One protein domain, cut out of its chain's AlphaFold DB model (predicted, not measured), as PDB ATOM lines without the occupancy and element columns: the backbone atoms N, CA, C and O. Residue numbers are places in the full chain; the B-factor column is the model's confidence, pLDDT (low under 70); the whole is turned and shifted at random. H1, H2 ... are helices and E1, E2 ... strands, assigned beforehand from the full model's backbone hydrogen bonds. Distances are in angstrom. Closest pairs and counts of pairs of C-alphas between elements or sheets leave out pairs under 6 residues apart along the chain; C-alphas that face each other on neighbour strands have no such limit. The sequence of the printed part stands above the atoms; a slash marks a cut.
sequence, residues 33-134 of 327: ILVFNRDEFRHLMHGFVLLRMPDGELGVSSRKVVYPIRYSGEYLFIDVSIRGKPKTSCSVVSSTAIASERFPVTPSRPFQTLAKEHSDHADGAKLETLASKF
ATOM      1  N   ILE A  33     -11.243  74.177  13.705       85.00
ATOM      2  CA  ILE A  33      -9.775  74.145  13.654       85.00
ATOM      3  C   ILE A  33      -9.225  74.180  15.072       85.00
ATOM      4  O   ILE A  33      -9.658  74.988  15.896       85.00
ATOM      5  N   LEU A  34      -8.252  73.316  15.344       87.12
ATOM      6  CA  LEU A  34      -7.552  73.304  16.622       87.12
ATOM      7  C   LEU A  34      -6.446  74.360  16.625       87.12
ATOM      8  O   LEU A  34      -5.718  74.514  15.644       87.12
ATOM      9  N   VAL A  35      -6.303  75.070  17.739       87.25
ATOM     10  CA  VAL A  35      -5.264  76.086  17.913       87.25
ATOM     11  C   VAL A  35      -4.210  75.570  18.875       87.25
ATOM     12  O   VAL A  35      -4.519  75.266  20.027       87.25
ATOM     13  N   PHE A  36      -2.967  75.525  18.408       86.06
ATOM     14  CA  PHE A  36      -1.799  75.144  19.192       86.06
ATOM     15  C   PHE A  36      -0.855  76.325  19.387       86.06
ATOM     16  O   PHE A  36      -0.852  77.265  18.595       86.06
ATOM     17  N   ASN A  37      -0.038  76.262  20.434       85.12
ATOM     18  CA  ASN A  37       1.139  77.104  20.613       85.12
ATOM     19  C   ASN A  37       2.352  76.203  20.859       85.12
ATOM     20  O   ASN A  37       2.461  75.627  21.942       85.12
ATOM     21  N   ARG A  38       3.234  76.082  19.857       76.56
ATOM     22  CA  ARG A  38       4.427  75.210  19.796       76.56
ATOM     23  C   ARG A  38       4.159  73.708  19.871       76.56
ATOM     24  O   ARG A  38       4.867  72.979  19.204       76.56
ATOM     25  N   ASP A  39       3.200  73.282  20.691       74.44
ATOM     26  CA  ASP A  39       2.663  71.916  20.845       74.44
ATOM     27  C   ASP A  39       1.537  71.842  21.899       74.44
ATOM     28  O   ASP A  39       0.904  70.803  22.081       74.44
ATOM     29  N   GLU A  40       1.269  72.939  22.612       80.44
ATOM     30  CA  GLU A  40       0.229  73.017  23.632       80.44
ATOM     31  C   GLU A  40      -1.112  73.390  22.990       80.44
ATOM     32  O   GLU A  40      -1.224  74.439  22.342       80.44
ATOM     33  N   PHE A  41      -2.132  72.546  23.167       84.69
ATOM     34  CA  PHE A  41      -3.493  72.866  22.743       84.69
ATOM     35  C   PHE A  41      -4.029  74.051  23.553       84.69
ATOM     36  O   PHE A  41      -3.910  74.094  24.775       84.69
ATOM     37  N   ARG A  42      -4.622  75.028  22.863       85.19
ATOM     38  CA  ARG A  42      -5.171  76.237  23.488       85.19
ATOM     39  C   ARG A  42      -6.686  76.250  23.504       85.19
ATOM     40  O   ARG A  42      -7.269  76.545  24.534       85.19
ATOM     41  N   HIS A  43      -7.314  76.054  22.350       82.44
ATOM     42  CA  HIS A  43      -8.771  76.058  22.216       82.44
ATOM     43  C   HIS A  43      -9.190  75.585  20.823       82.44
ATOM     44  O   HIS A  43      -8.380  75.500  19.891       82.44
ATOM     45  N   LEU A  44     -10.486  75.320  20.682       85.44
ATOM     46  CA  LEU A  44     -11.123  74.925  19.433       85.44
ATOM     47  C   LEU A  44     -11.835  76.120  18.774       85.44
ATOM     48  O   LEU A  44     -12.809  76.665  19.298       85.44
ATOM     49  N   MET A  45     -11.387  76.519  17.583       83.00
ATOM     50  CA  MET A  45     -12.023  77.587  16.809       83.00
ATOM     51  C   MET A  45     -13.151  77.042  15.934       83.00
ATOM     52  O   MET A  45     -12.949  76.118  15.149       83.00
ATOM     53  N   HIS A  46     -14.322  77.674  16.014       82.31
ATOM     54  CA  HIS A  46     -15.494  77.365  15.195       82.31
ATOM     55  C   HIS A  46     -15.819  78.542  14.275       82.31
ATOM     56  O   HIS A  46     -15.583  79.692  14.642       82.31
ATOM     57  N   GLY A  47     -16.390  78.268  13.097       74.00
ATOM     58  CA  GLY A  47     -16.924  79.326  12.226       74.00
ATOM     59  C   GLY A  47     -15.864  80.334  11.766       74.00
ATOM     60  O   GLY A  47     -16.117  81.535  11.715       74.00
ATOM     61  N   PHE A  48     -14.657  79.852  11.479       82.56
ATOM     62  CA  PHE A  48     -13.542  80.696  11.073       82.56
ATOM     63  C   PHE A  48     -13.673  81.182   9.624       82.56
ATOM     64  O   PHE A  48     -14.275  80.533   8.767       82.56
ATOM     65  N   VAL A  49     -13.045  82.323   9.339       82.50
ATOM     66  CA  VAL A  49     -12.921  82.859   7.980       82.50
ATOM     67  C   VAL A  49     -11.608  82.382   7.377       82.50
ATOM     68  O   VAL A  49     -10.539  82.582   7.963       82.50
ATOM     69  N   LEU A  50     -11.702  81.780   6.196       85.94
ATOM     70  CA  LEU A  50     -10.549  81.398   5.397       85.94
ATOM     71  C   LEU A  50      -9.965  82.602   4.681       85.94
ATOM     72  O   LEU A  50     -10.681  83.401   4.071       85.94
ATOM     73  N   LEU A  51      -8.646  82.690   4.722       85.94
ATOM     74  CA  LEU A  51      -7.884  83.744   4.084       85.94
ATOM     75  C   LEU A  51      -6.787  83.110   3.232       85.94
ATOM     76  O   LEU A  51      -6.167  82.137   3.647       85.94
ATOM     77  N   ARG A  52      -6.534  83.662   2.049       87.44
ATOM     78  CA  ARG A  52      -5.351  83.342   1.257       87.44
ATOM     79  C   ARG A  52      -4.246  84.309   1.641       87.44
ATOM     80  O   ARG A  52      -4.439  85.526   1.631       87.44
ATOM     81  N   MET A  53      -3.115  83.745   2.027       88.25
ATOM     82  CA  MET A  53      -1.916  84.467   2.423       88.25
ATOM     83  C   MET A  53      -1.117  84.899   1.171       88.25
ATOM     84  O   MET A  53      -1.343  84.353   0.089       88.25
ATOM     85  N   PRO A  54      -0.198  85.883   1.274       83.88
ATOM     86  CA  PRO A  54       0.595  86.370   0.134       83.88
ATOM     87  C   PRO A  54       1.444  85.305  -0.571       83.88
ATOM     88  O   PRO A  54       1.740  85.431  -1.753       83.88
ATOM     89  N   ASP A  55       1.847  84.270   0.161       83.44
ATOM     90  CA  ASP A  55       2.588  83.102  -0.333       83.44
ATOM     91  C   ASP A  55       1.684  82.072  -1.036       83.44
ATOM     92  O   ASP A  55       2.166  81.062  -1.544       83.44
ATOM     93  N   GLY A  56       0.376  82.331  -1.096       81.94
ATOM     94  CA  GLY A  56      -0.615  81.459  -1.709       81.94
ATOM     95  C   GLY A  56      -1.187  80.401  -0.767       81.94
ATOM     96  O   GLY A  56      -2.174  79.767  -1.154       81.94
ATOM     97  N   GLU A  57      -0.650  80.234   0.450       84.94
ATOM     98  CA  GLU A  57      -1.179  79.283   1.435       84.94
ATOM     99  C   GLU A  57      -2.567  79.720   1.942       84.94
ATOM    100  O   GLU A  57      -2.915  80.906   1.979       84.94
ATOM    101  N   LEU A  58      -3.387  78.744   2.340       86.81
ATOM    102  CA  LEU A  58      -4.619  79.024   3.072       86.81
ATOM    103  C   LEU A  58      -4.324  79.146   4.560       86.81
ATOM    104  O   LEU A  58      -3.656  78.301   5.156       86.81
ATOM    105  N   GLY A  59      -4.903  80.171   5.167       88.25
ATOM    106  CA  GLY A  59      -4.767  80.469   6.576       88.25
ATOM    107  C   GLY A  59      -6.088  80.809   7.247       88.25
ATOM    108  O   GLY A  59      -7.097  81.110   6.602       88.25
ATOM    109  N   VAL A  60      -6.059  80.790   8.575       89.38
ATOM    110  CA  VAL A  60      -7.143  81.272   9.428       89.38
ATOM    111  C   VAL A  60      -6.672  82.440  10.270       89.38
ATOM    112  O   VAL A  60      -5.573  82.450  10.822       89.38
ATOM    113  N   SER A  61      -7.541  83.444  10.368       88.81
ATOM    114  CA  SER A  61      -7.337  84.599  11.233       88.81
ATOM    115  C   SER A  61      -7.493  84.200  12.695       88.81
ATOM    116  O   SER A  61      -8.593  83.858  13.116       88.81
ATOM    117  N   SER A  62      -6.442  84.372  13.489       84.44
ATOM    118  CA  SER A  62      -6.541  84.468  14.943       84.44
ATOM    119  C   SER A  62      -6.116  85.876  15.361       84.44
ATOM    120  O   SER A  62      -4.980  86.307  15.151       84.44
ATOM    121  N   ARG A  63      -7.070  86.650  15.895       83.50
ATOM    122  CA  ARG A  63      -6.931  88.099  16.142       83.50
ATOM    123  C   ARG A  63      -6.584  88.862  14.847       83.50
ATOM    124  O   ARG A  63      -7.300  88.734  13.858       83.50
ATOM    125  N   LYS A  64      -5.520  89.678  14.847       86.69
ATOM    126  CA  LYS A  64      -5.071  90.492  13.694       86.69
ATOM    127  C   LYS A  64      -4.074  89.764  12.778       86.69
ATOM    128  O   LYS A  64      -3.553  90.372  11.842       86.69
ATOM    129  N   VAL A  65      -3.809  88.486  13.044       89.31
ATOM    130  CA  VAL A  65      -2.793  87.684  12.355       89.31
ATOM    131  C   VAL A  65      -3.448  86.455  11.729       89.31
ATOM    132  O   VAL A  65      -4.388  85.888  12.281       89.31
ATOM    133  N   VAL A  66      -2.970  86.065  10.555       88.94
ATOM    134  CA  VAL A  66      -3.404  84.893   9.799       88.94
ATOM    135  C   VAL A  66      -2.315  83.842   9.884       88.94
ATOM    136  O   VAL A  66      -1.156  84.119   9.569       88.94
ATOM    137  N   TYR A  67      -2.703  82.650  10.317       90.81
ATOM    138  CA  TYR A  67      -1.812  81.508  10.473       90.81
ATOM    139  C   TYR A  67      -2.144  80.451   9.427       90.81
ATOM    140  O   TYR A  67      -3.332  80.230   9.168       90.81
ATOM    141  N   PRO A  68      -1.133  79.797   8.837       88.69
ATOM    142  CA  PRO A  68      -1.353  78.786   7.816       88.69
ATOM    143  C   PRO A  68      -2.050  77.562   8.410       88.69
ATOM    144  O   PRO A  68      -1.712  77.108   9.505       88.69
ATOM    145  N   ILE A  69      -3.018  77.020   7.676       87.69
ATOM    146  CA  ILE A  69      -3.734  75.805   8.066       87.69
ATOM    147  C   ILE A  69      -2.850  74.598   7.764       87.69
ATOM    148  O   ILE A  69      -2.352  74.432   6.649       87.69
ATOM    149  N   ARG A  70      -2.703  73.715   8.748       84.38
ATOM    150  CA  ARG A  70      -2.015  72.432   8.613       84.38
ATOM    151  C   ARG A  70      -3.002  71.286   8.796       84.38
ATOM    152  O   ARG A  70      -4.036  71.430   9.450       84.38
ATOM    153  N   TYR A  71      -2.679  70.143   8.197       80.12
ATOM    154  CA  TYR A  71      -3.470  68.923   8.308       80.12
ATOM    155  C   TYR A  71      -2.627  67.814   8.921       80.12
ATOM    156  O   TYR A  71      -1.549  67.508   8.417       80.12
ATOM    157  N   SER A  72      -3.124  67.199   9.991       69.69
ATOM    158  CA  SER A  72      -2.417  66.112  10.674       69.69
ATOM    159  C   SER A  72      -2.619  64.729  10.061       69.69
ATOM    160  O   SER A  72      -1.929  63.780  10.421       69.69
ATOM    161  N   GLY A  73      -3.592  64.590   9.159       68.25
ATOM    162  CA  GLY A  73      -4.162  63.292   8.793       68.25
ATOM    163  C   GLY A  73      -5.459  62.979   9.548       68.25
ATOM    164  O   GLY A  73      -6.277  62.215   9.042       68.25
ATOM    165  N   GLU A  74      -5.705  63.624  10.692       70.00
ATOM    166  CA  GLU A  74      -6.916  63.423  11.504       70.00
ATOM    167  C   GLU A  74      -7.732  64.711  11.685       70.00
ATOM    168  O   GLU A  74      -8.954  64.654  11.707       70.00
ATOM    169  N   TYR A  75      -7.087  65.877  11.755       78.56
ATOM    170  CA  TYR A  75      -7.737  67.164  12.006       78.56
ATOM    171  C   TYR A  75      -6.975  68.330  11.363       78.56
ATOM    172  O   TYR A  75      -5.803  68.210  10.988       78.56
ATOM    173  N   LEU A  76      -7.659  69.466  11.212       84.81
ATOM    174  CA  LEU A  76      -7.047  70.726  10.795       84.81
ATOM    175  C   LEU A  76      -6.619  71.525  12.023       84.81
ATOM    176  O   LEU A  76      -7.359  71.611  13.007       84.81
ATOM    177  N   PHE A  77      -5.439  72.128  11.956       87.94
ATOM    178  CA  PHE A  77      -4.920  72.939  13.046       87.94
ATOM    179  C   PHE A  77      -4.095  74.128  12.557       87.94
ATOM    180  O   PHE A  77      -3.628  74.159  11.418       87.94
ATOM    181  N   ILE A  78      -3.924  75.109  13.441       89.38
ATOM    182  CA  ILE A  78      -2.975  76.212  13.295       89.38
ATOM    183  C   ILE A  78      -2.044  76.233  14.505       89.38
ATOM    184  O   ILE A  78      -2.460  75.900  15.615       89.38
ATOM    185  N   ASP A  79      -0.803  76.665  14.298       87.06
ATOM    186  CA  ASP A  79       0.136  76.946  15.383       87.06
ATOM    187  C   ASP A  79       0.398  78.453  15.446       87.06
ATOM    188  O   ASP A  79       0.938  79.046  14.508       87.06
ATOM    189  N   VAL A  80      -0.007  79.077  16.555       87.75
ATOM    190  CA  VAL A  80       0.155  80.521  16.769       87.75
ATOM    191  C   VAL A  80       1.582  80.917  17.145       87.75
ATOM    192  O   VAL A  80       1.885  82.107  17.206       87.75
ATOM    193  N   SER A  81       2.462  79.945  17.391       82.50
ATOM    194  CA  SER A  81       3.888  80.184  17.618       82.50
ATOM    195  C   SER A  81       4.653  80.463  16.321       82.50
ATOM    196  O   SER A  81       5.708  81.102  16.341       82.50
ATOM    197  N   ILE A  82       4.105  80.021  15.185       82.69
ATOM    198  CA  ILE A  82       4.677  80.241  13.859       82.69
ATOM    199  C   ILE A  82       4.427  81.690  13.438       82.69
ATOM    200  O   ILE A  82       3.392  82.284  13.737       82.69
ATOM    201  N   ARG A  83       5.376  82.278  12.699       82.31
ATOM    202  CA  ARG A  83       5.256  83.646  12.184       82.31
ATOM    203  C   ARG A  83       4.085  83.765  11.202       82.31
ATOM    204  O   ARG A  83       4.228  83.479  10.015       82.31
ATOM    205  N   GLY A  84       2.938  84.219  11.698       84.62
ATOM    206  CA  GLY A  84       1.773  84.518  10.874       84.62
ATOM    207  C   GLY A  84       1.932  85.800  10.050       84.62
ATOM    208  O   GLY A  84       2.903  86.552  10.181       84.62
ATOM    209  N   LYS A  85       0.956  86.058   9.180       88.69
ATOM    210  CA  LYS A  85       0.907  87.250   8.321       88.69
ATOM    211  C   LYS A  85      -0.163  88.222   8.814       88.69
ATOM    212  O   LYS A  85      -1.167  87.784   9.374       88.69
ATOM    213  N   PRO A  86       0.011  89.540   8.638       88.69
ATOM    214  CA  PRO A  86      -1.024  90.489   9.019       88.69
ATOM    215  C   PRO A  86      -2.291  90.242   8.194       88.69
ATOM    216  O   PRO A  86      -2.239  90.007   6.988       88.69
ATOM    217  N   LYS A  87      -3.460  90.317   8.833       88.06
ATOM    218  CA  LYS A  87      -4.747  90.091   8.155       88.06
ATOM    219  C   LYS A  87      -4.974  91.030   6.966       88.06
ATOM    220  O   LYS A  87      -5.611  90.635   5.999       88.06
ATOM    221  N   THR A  88      -4.419  92.240   7.020       86.94
ATOM    222  CA  THR A  88      -4.487  93.241   5.946       86.94
ATOM    223  C   THR A  88      -3.775  92.814   4.663       86.94
ATOM    224  O   THR A  88      -4.111  93.325   3.603       86.94
ATOM    225  N   SER A  89      -2.827  91.873   4.733       84.81
ATOM    226  CA  SER A  89      -2.134  91.344   3.555       84.81
ATOM    227  C   SER A  89      -2.783  90.078   2.991       84.81
ATOM    228  O   SER A  89      -2.172  89.414   2.162       84.81
ATOM    229  N   CYS A  90      -3.960  89.676   3.478       87.81
ATOM    230  CA  CYS A  90      -4.596  88.412   3.106       87.81
ATOM    231  C   CYS A  90      -5.977  88.655   2.481       87.81
ATOM    232  O   CYS A  90      -6.689  89.576   2.879       87.81
ATOM    233  N   SER A  91      -6.380  87.812   1.528       86.88
ATOM    234  CA  SER A  91      -7.671  87.928   0.835       86.88
ATOM    235  C   SER A  91      -8.666  86.872   1.313       86.88
ATOM    236  O   SER A  91      -8.300  85.732   1.573       86.88
ATOM    237  N   VAL A  92      -9.940  87.242   1.465       86.19
ATOM    238  CA  VAL A  92     -10.990  86.319   1.932       86.19
ATOM    239  C   VAL A  92     -11.285  85.268   0.866       86.19
ATOM    240  O   VAL A  92     -11.418  85.589  -0.313       86.19
ATOM    241  N   VAL A  93     -11.418  84.010   1.291       82.25
ATOM    242  CA  VAL A  93     -11.716  82.869   0.417       82.25
ATOM    243  C   VAL A  93     -13.009  82.188   0.866       82.25
ATOM    244  O   VAL A  93     -13.307  82.113   2.057       82.25
ATOM    245  N   SER A  94     -13.780  81.663  -0.092       75.06
ATOM    246  CA  SER A  94     -14.966  80.845   0.193       75.06
ATOM    247  C   SER A  94     -14.620  79.607   1.028       75.06
ATOM    248  O   SER A  94     -13.599  78.957   0.797       75.06
ATOM    249  N   SER A  95     -15.518  79.218   1.937       65.00
ATOM    250  CA  SER A  95     -15.401  78.017   2.781       65.00
ATOM    251  C   SER A  95     -15.251  76.717   1.982       65.00
ATOM    252  O   SER A  95     -14.633  75.763   2.456       65.00
ATOM    253  N   THR A  96     -15.736  76.683   0.738       60.22
ATOM    254  CA  THR A  96     -15.575  75.539  -0.173       60.22
ATOM    255  C   THR A  96     -14.131  75.304  -0.626       60.22
ATOM    256  O   THR A  96     -13.831  74.210  -1.104       60.22
ATOM    257  N   ALA A  97     -13.221  76.267  -0.433       61.00
ATOM    258  CA  ALA A  97     -11.825  76.139  -0.845       61.00
ATOM    259  C   ALA A  97     -11.049  75.063  -0.068       61.00
ATOM    260  O   ALA A  97     -10.182  74.417  -0.654       61.00
ATOM    261  N   ILE A  98     -11.395  74.786   1.200       61.50
ATOM    262  CA  ILE A  98     -10.756  73.706   1.984       61.50
ATOM    263  C   ILE A  98     -10.945  72.355   1.290       61.50
ATOM    264  O   ILE A  98     -10.026  71.545   1.253       61.50
ATOM    265  N   ALA A  99     -12.127  72.106   0.717       55.19
ATOM    266  CA  ALA A  99     -12.446  70.829   0.083       55.19
ATOM    267  C   ALA A  99     -11.699  70.602  -1.243       55.19
ATOM    268  O   ALA A  99     -11.594  69.463  -1.706       55.19
ATOM    269  N   SER A 100     -11.211  71.677  -1.866       50.72
ATOM    270  CA  SER A 100     -10.481  71.644  -3.136       50.72
ATOM    271  C   SER A 100      -8.961  71.700  -2.988       50.72
ATOM    272  O   SER A 100      -8.266  71.393  -3.955       50.72
ATOM    273  N   GLU A 101      -8.450  72.081  -1.818       61.78
ATOM    274  CA  GLU A 101      -7.027  72.344  -1.589       61.78
ATOM    275  C   GLU A 101      -6.294  71.132  -1.007       61.78
ATOM    276  O   GLU A 101      -6.854  70.312  -0.277       61.78
ATOM    277  N   ARG A 102      -5.011  71.000  -1.359       58.53
ATOM    278  CA  ARG A 102      -4.136  69.940  -0.843       58.53
ATOM    279  C   ARG A 102      -3.287  70.501   0.289       58.53
ATOM    280  O   ARG A 102      -2.322  71.212   0.036       58.53
ATOM    281  N   PHE A 103      -3.622  70.148   1.526       69.88
ATOM    282  CA  PHE A 103      -2.799  70.506   2.680       69.88
ATOM    283  C   PHE A 103      -1.644  69.508   2.835       69.88
ATOM    284  O   PHE A 103      -1.887  68.296   2.797       69.88
ATOM    285  N   PRO A 104      -0.399  69.974   3.022       59.09
ATOM    286  CA  PRO A 104       0.703  69.090   3.364       59.09
ATOM    287  C   PRO A 104       0.441  68.442   4.727       59.09
ATOM    288  O   PRO A 104       0.044  69.113   5.686       59.09
ATOM    289  N   VAL A 105       0.665  67.127   4.807       68.69
ATOM    290  CA  VAL A 105       0.527  66.381   6.061       68.69
ATOM    291  C   VAL A 105       1.654  66.804   6.992       68.69
ATOM    292  O   VAL A 105       2.826  66.601   6.686       68.69
ATOM    293  N   THR A 106       1.289  67.410   8.117       70.12
ATOM    294  CA  THR A 106       2.222  67.811   9.170       70.12
ATOM    295  C   THR A 106       2.051  66.847  10.339       70.12
ATOM    296  O   THR A 106       0.928  66.721  10.825       70.12
ATOM    297  N   PRO A 107       3.109  66.148  10.788       66.69
ATOM    298  CA  PRO A 107       3.011  65.251  11.932       66.69
ATOM    299  C   PRO A 107       2.462  65.997  13.150       66.69
ATOM    300  O   PRO A 107       2.938  67.082  13.473       66.69
ATOM    301  N   SER A 108       1.469  65.426  13.824       72.00
ATOM    302  CA  SER A 108       0.940  65.961  15.079       72.00
ATOM    303  C   SER A 108       0.506  64.828  16.007       72.00
ATOM    304  O   SER A 108       0.488  63.655  15.620       72.00
ATOM    305  N   ARG A 109       0.155  65.180  17.249       71.25
ATOM    306  CA  ARG A 109      -0.341  64.225  18.245       71.25
ATOM    307  C   ARG A 109      -1.668  63.588  17.791       71.25
ATOM    308  O   ARG A 109      -2.481  64.280  17.178       71.25
ATOM    309  N   PRO A 110      -1.920  62.303  18.103       74.12
ATOM    310  CA  PRO A 110      -3.200  61.663  17.813       74.12
ATOM    311  C   PRO A 110      -4.362  62.387  18.496       74.12
ATOM    312  O   PRO A 110      -4.259  62.805  19.652       74.12
ATOM    313  N   PHE A 111      -5.495  62.487  17.804       74.38
ATOM    314  CA  PHE A 111      -6.613  63.313  18.256       74.38
ATOM    315  C   PHE A 111      -7.233  62.853  19.586       74.38
ATOM    316  O   PHE A 111      -7.682  63.667  20.385       74.38
ATOM    317  N   GLN A 112      -7.210  61.553  19.883       71.94
ATOM    318  CA  GLN A 112      -7.736  61.037  21.156       71.94
ATOM    319  C   GLN A 112      -6.788  61.210  22.329       71.94
ATOM    320  O   GLN A 112      -7.255  61.318  23.457       71.94
ATOM    321  N   THR A 113      -5.478  61.216  22.083       77.12
ATOM    322  CA  THR A 113      -4.507  61.557  23.123       77.12
ATOM    323  C   THR A 113      -4.752  62.992  23.562       77.12
ATOM    324  O   THR A 113      -4.894  63.244  24.751       77.12
ATOM    325  N   LEU A 114      -4.958  63.895  22.599       78.19
ATOM    326  CA  LEU A 114      -5.346  65.277  22.873       78.19
ATOM    327  C   LEU A 114      -6.686  65.382  23.611       78.19
ATOM    328  O   LEU A 114      -6.789  66.141  24.565       78.19
ATOM    329  N   ALA A 115      -7.703  64.619  23.203       78.69
ATOM    330  CA  ALA A 115      -9.000  64.647  23.880       78.69
ATOM    331  C   ALA A 115      -8.921  64.158  25.336       78.69
ATOM    332  O   ALA A 115      -9.558  64.749  26.197       78.69
ATOM    333  N   LYS A 116      -8.108  63.130  25.618       79.00
ATOM    334  CA  LYS A 116      -7.893  62.614  26.979       79.00
ATOM    335  C   LYS A 116      -7.042  63.545  27.842       79.00
ATOM    336  O   LYS A 116      -7.368  63.746  29.001       79.00
ATOM    337  N   GLU A 117      -5.961  64.106  27.298       77.81
ATOM    338  CA  GLU A 117      -5.081  65.041  28.025       77.81
ATOM    339  C   GLU A 117      -5.798  66.346  28.393       77.81
ATOM    340  O   GLU A 117      -5.442  67.004  29.367       77.81
ATOM    341  N   HIS A 118      -6.812  66.718  27.612       79.88
ATOM    342  CA  HIS A 118      -7.562  67.955  27.785       79.88
ATOM    343  C   HIS A 118      -9.033  67.714  28.145       79.88
ATOM    344  O   HIS A 118      -9.856  68.593  27.884       79.88
ATOM    345  N   SER A 119      -9.366  66.573  28.766       73.19
ATOM    346  CA  SER A 119     -10.723  66.283  29.267       73.19
ATOM    347  C   SER A 119     -11.224  67.378  30.211       73.19
ATOM    348  O   SER A 119     -12.379  67.793  30.134       73.19
ATOM    349  N   ASP A 120     -10.313  67.920  31.021       72.44
ATOM    350  CA  ASP A 120     -10.600  68.930  32.046       72.44
ATOM    351  C   ASP A 120     -10.554  70.371  31.496       72.44
ATOM    352  O   ASP A 120     -10.788  71.341  32.218       72.44
ATOM    353  N   HIS A 121     -10.244  70.547  30.206       82.19
ATOM    354  CA  HIS A 121     -10.236  71.858  29.561       82.19
ATOM    355  C   HIS A 121     -11.668  72.332  29.264       82.19
ATOM    356  O   HIS A 121     -12.575  71.533  29.053       82.19
ATOM    357  N   ALA A 122     -11.874  73.643  29.109       77.00
ATOM    358  CA  ALA A 122     -13.181  74.215  28.749       77.00
ATOM    359  C   ALA A 122     -13.770  73.669  27.424       77.00
ATOM    360  O   ALA A 122     -14.977  73.731  27.198       77.00
ATOM    361  N   ASP A 123     -12.917  73.117  26.555       79.44
ATOM    362  CA  ASP A 123     -13.303  72.466  25.296       79.44
ATOM    363  C   ASP A 123     -13.244  70.926  25.370       79.44
ATOM    364  O   ASP A 123     -13.518  70.264  24.370       79.44
ATOM    365  N   GLY A 124     -12.922  70.344  26.530       75.00
ATOM    366  CA  GLY A 124     -12.689  68.910  26.726       75.00
ATOM    367  C   GLY A 124     -13.865  68.044  26.289       75.00
ATOM    368  O   GLY A 124     -13.710  67.200  25.413       75.00
ATOM    369  N   ALA A 125     -15.082  68.352  26.747       74.50
ATOM    370  CA  ALA A 125     -16.294  67.637  26.330       74.50
ATOM    371  C   ALA A 125     -16.539  67.680  24.803       74.50
ATOM    372  O   ALA A 125     -17.050  66.726  24.208       74.50
ATOM    373  N   LYS A 126     -16.155  68.776  24.130       77.12
ATOM    374  CA  LYS A 126     -16.253  68.884  22.664       77.12
ATOM    375  C   LYS A 126     -15.156  68.079  21.981       77.12
ATOM    376  O   LYS A 126     -15.445  67.413  20.991       77.12
ATOM    377  N   LEU A 127     -13.929  68.118  22.502       75.44
ATOM    378  CA  LEU A 127     -12.827  67.292  22.017       75.44
ATOM    379  C   LEU A 127     -13.154  65.806  22.156       75.44
ATOM    380  O   LEU A 127     -12.931  65.070  21.205       75.44
ATOM    381  N   GLU A 128     -13.755  65.376  23.264       74.00
ATOM    382  CA  GLU A 128     -14.218  63.999  23.470       74.00
ATOM    383  C   GLU A 128     -15.357  63.618  22.521       74.00
ATOM    384  O   GLU A 128     -15.338  62.540  21.930       74.00
ATOM    385  N   THR A 129     -16.324  64.515  22.305       76.31
ATOM    386  CA  THR A 129     -17.416  64.294  21.341       76.31
ATOM    387  C   THR A 129     -16.897  64.194  19.906       76.31
ATOM    388  O   THR A 129     -17.387  63.398  19.108       76.31
ATOM    389  N   LEU A 130     -15.897  64.998  19.547       71.00
ATOM    390  CA  LEU A 130     -15.246  64.899  18.246       71.00
ATOM    391  C   LEU A 130     -14.403  63.628  18.177       71.00
ATOM    392  O   LEU A 130     -14.460  62.920  17.181       71.00
ATOM    393  N   ALA A 131     -13.657  63.308  19.232       68.50
ATOM    394  CA  ALA A 131     -12.798  62.140  19.296       68.50
ATOM    395  C   ALA A 131     -13.593  60.835  19.285       68.50
ATOM    396  O   ALA A 131     -13.100  59.875  18.720       68.50
ATOM    397  N   SER A 132     -14.815  60.781  19.820       65.88
ATOM    398  CA  SER A 132     -15.676  59.590  19.756       65.88
ATOM    399  C   SER A 132     -16.218  59.317  18.349       65.88
ATOM    400  O   SER A 132     -16.463  58.164  17.994       65.88
ATOM    401  N   LYS A 133     -16.323  60.352  17.503       66.81
ATOM    402  CA  LYS A 133     -16.625  60.210  16.067       66.81
ATOM    403  C   LYS A 133     -15.448  59.659  15.256       66.81
ATOM    404  O   LYS A 133     -15.647  59.227  14.120       66.81
ATOM    405  N   PHE A 134     -14.239  59.650  15.821       56.91
ATOM    406  CA  PHE A 134     -13.052  59.052  15.216       56.91
ATOM    407  C   PHE A 134     -12.646  57.800  16.007       56.91
ATOM    408  O   PHE A 134     -12.301  57.898  17.178       56.91
TER     409      PHE A 134
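This is residues 33 to 134 of the 327 residues of an uncharacterized protein of Agrobacterium rhizogenes (UniProt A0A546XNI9). What is the overall picture? Two small sheets, E5 E4 E3 E7 and E2 E1 E6, follow each other along the longest axis, and the helical hairpin of H2 and H3 makes the end beyond E2 E1 E6. The four-stranded sheet is twisted and curled, E5 comes close to E6 of the other sheet, and the short helix H1 only grazes the four-stranded sheet. What is it built of, and how large is it? The printed part has 102 residues, with seven named strands and three named helices in the order E1 E2 E3 E4 E5 E6 E7 H1 H2 H3, of the mixed class; E5 E4 E3 E7 is all antiparallel and E2 E1 E6 is mixed. It is compact, with a radius of gyration of the C-alphas of 13.6 A and spans of 37 by 26 by 24 A.

Where are the strands of the larger sheet? E3 is residues 50 to 52, E4 residues 58 to 62, 13.2 A long from first to last C-alpha, E5 residues 65 to 68, 10.1 A, and E7 residues 91 to 93. Where is the other sheet? E1 is residues 33 to 37, 13.3 A long, and begins at C-alpha 33 at (-9.775, 74.145, 13.654). E2 is residues 40 to 46, the longest strand at 18.4 A, and E6 is residues 76 to 79, 10.6 A long. Where are the helices? H1 is residues 97 to 100, H2 residues 111 to 117, 10.0 A long, and H3 residues 124 to 132, 12.0 A long. C-alpha 111 is at (-6.613, 63.313, 18.256), and H3 ends at C-alpha 132 at (-15.676, 59.590, 19.756).

How is the larger sheet paired? E3, E4 and E5 form a meander, each strand the antiparallel neighbour of the one before, with N 51 and O 59 at 2.9 A and N 60 and O 67 at 2.8 A within hydrogen-bond range. The edge strand E7 is antiparallel to E3, with N 52 and O 91 at 2.8 A, and from edge to edge the strands' lines turn by 128 degrees. How does the other sheet stand to it? E1 and E2 form a hairpin, with N 35 and O 43 at 3.0 A, and E6 is parallel to E1 at 25 degrees, with N 36 and O 78 at 2.9 A. The closest C-alphas of E5 and E6, those of Tyr 67 and Ile 78, are 6.1 A apart. Where do the helices stand? H2 and H3 form a helical hairpin: they touch, closest at the C-alphas of Ala 115 and Leu 127, 5.0 A apart, and run opposite ways at a steep tilt of 36 degrees, only just steep. H3 only grazes the sheet E2 E1 E6 with its residues 124 to 127, and H1 only grazes the sheet E5 E4 E3 E7 with its residues 97 to 98. What do the helices' backbones show? In H2 and H3 every O i to N i+4 pair is within hydrogen-bond range, while H1 is too short for such a pair.

How far does it reach? The two C-alphas farthest apart, those of Ser 89 and Ser 132, are 38.1 A apart. Is the printed part whole, and which link is long? It has no cut, and the long link runs from E6 to E7 with 11 residues between them, of which 85 to 86 pair antiparallel with residues 65 to 66 of E5. Where is confidence low? The mean pLDDT of the printed part is 78.7, and residues 72 to 73, 95 to 105, 107 and 131 to 134 are under 70.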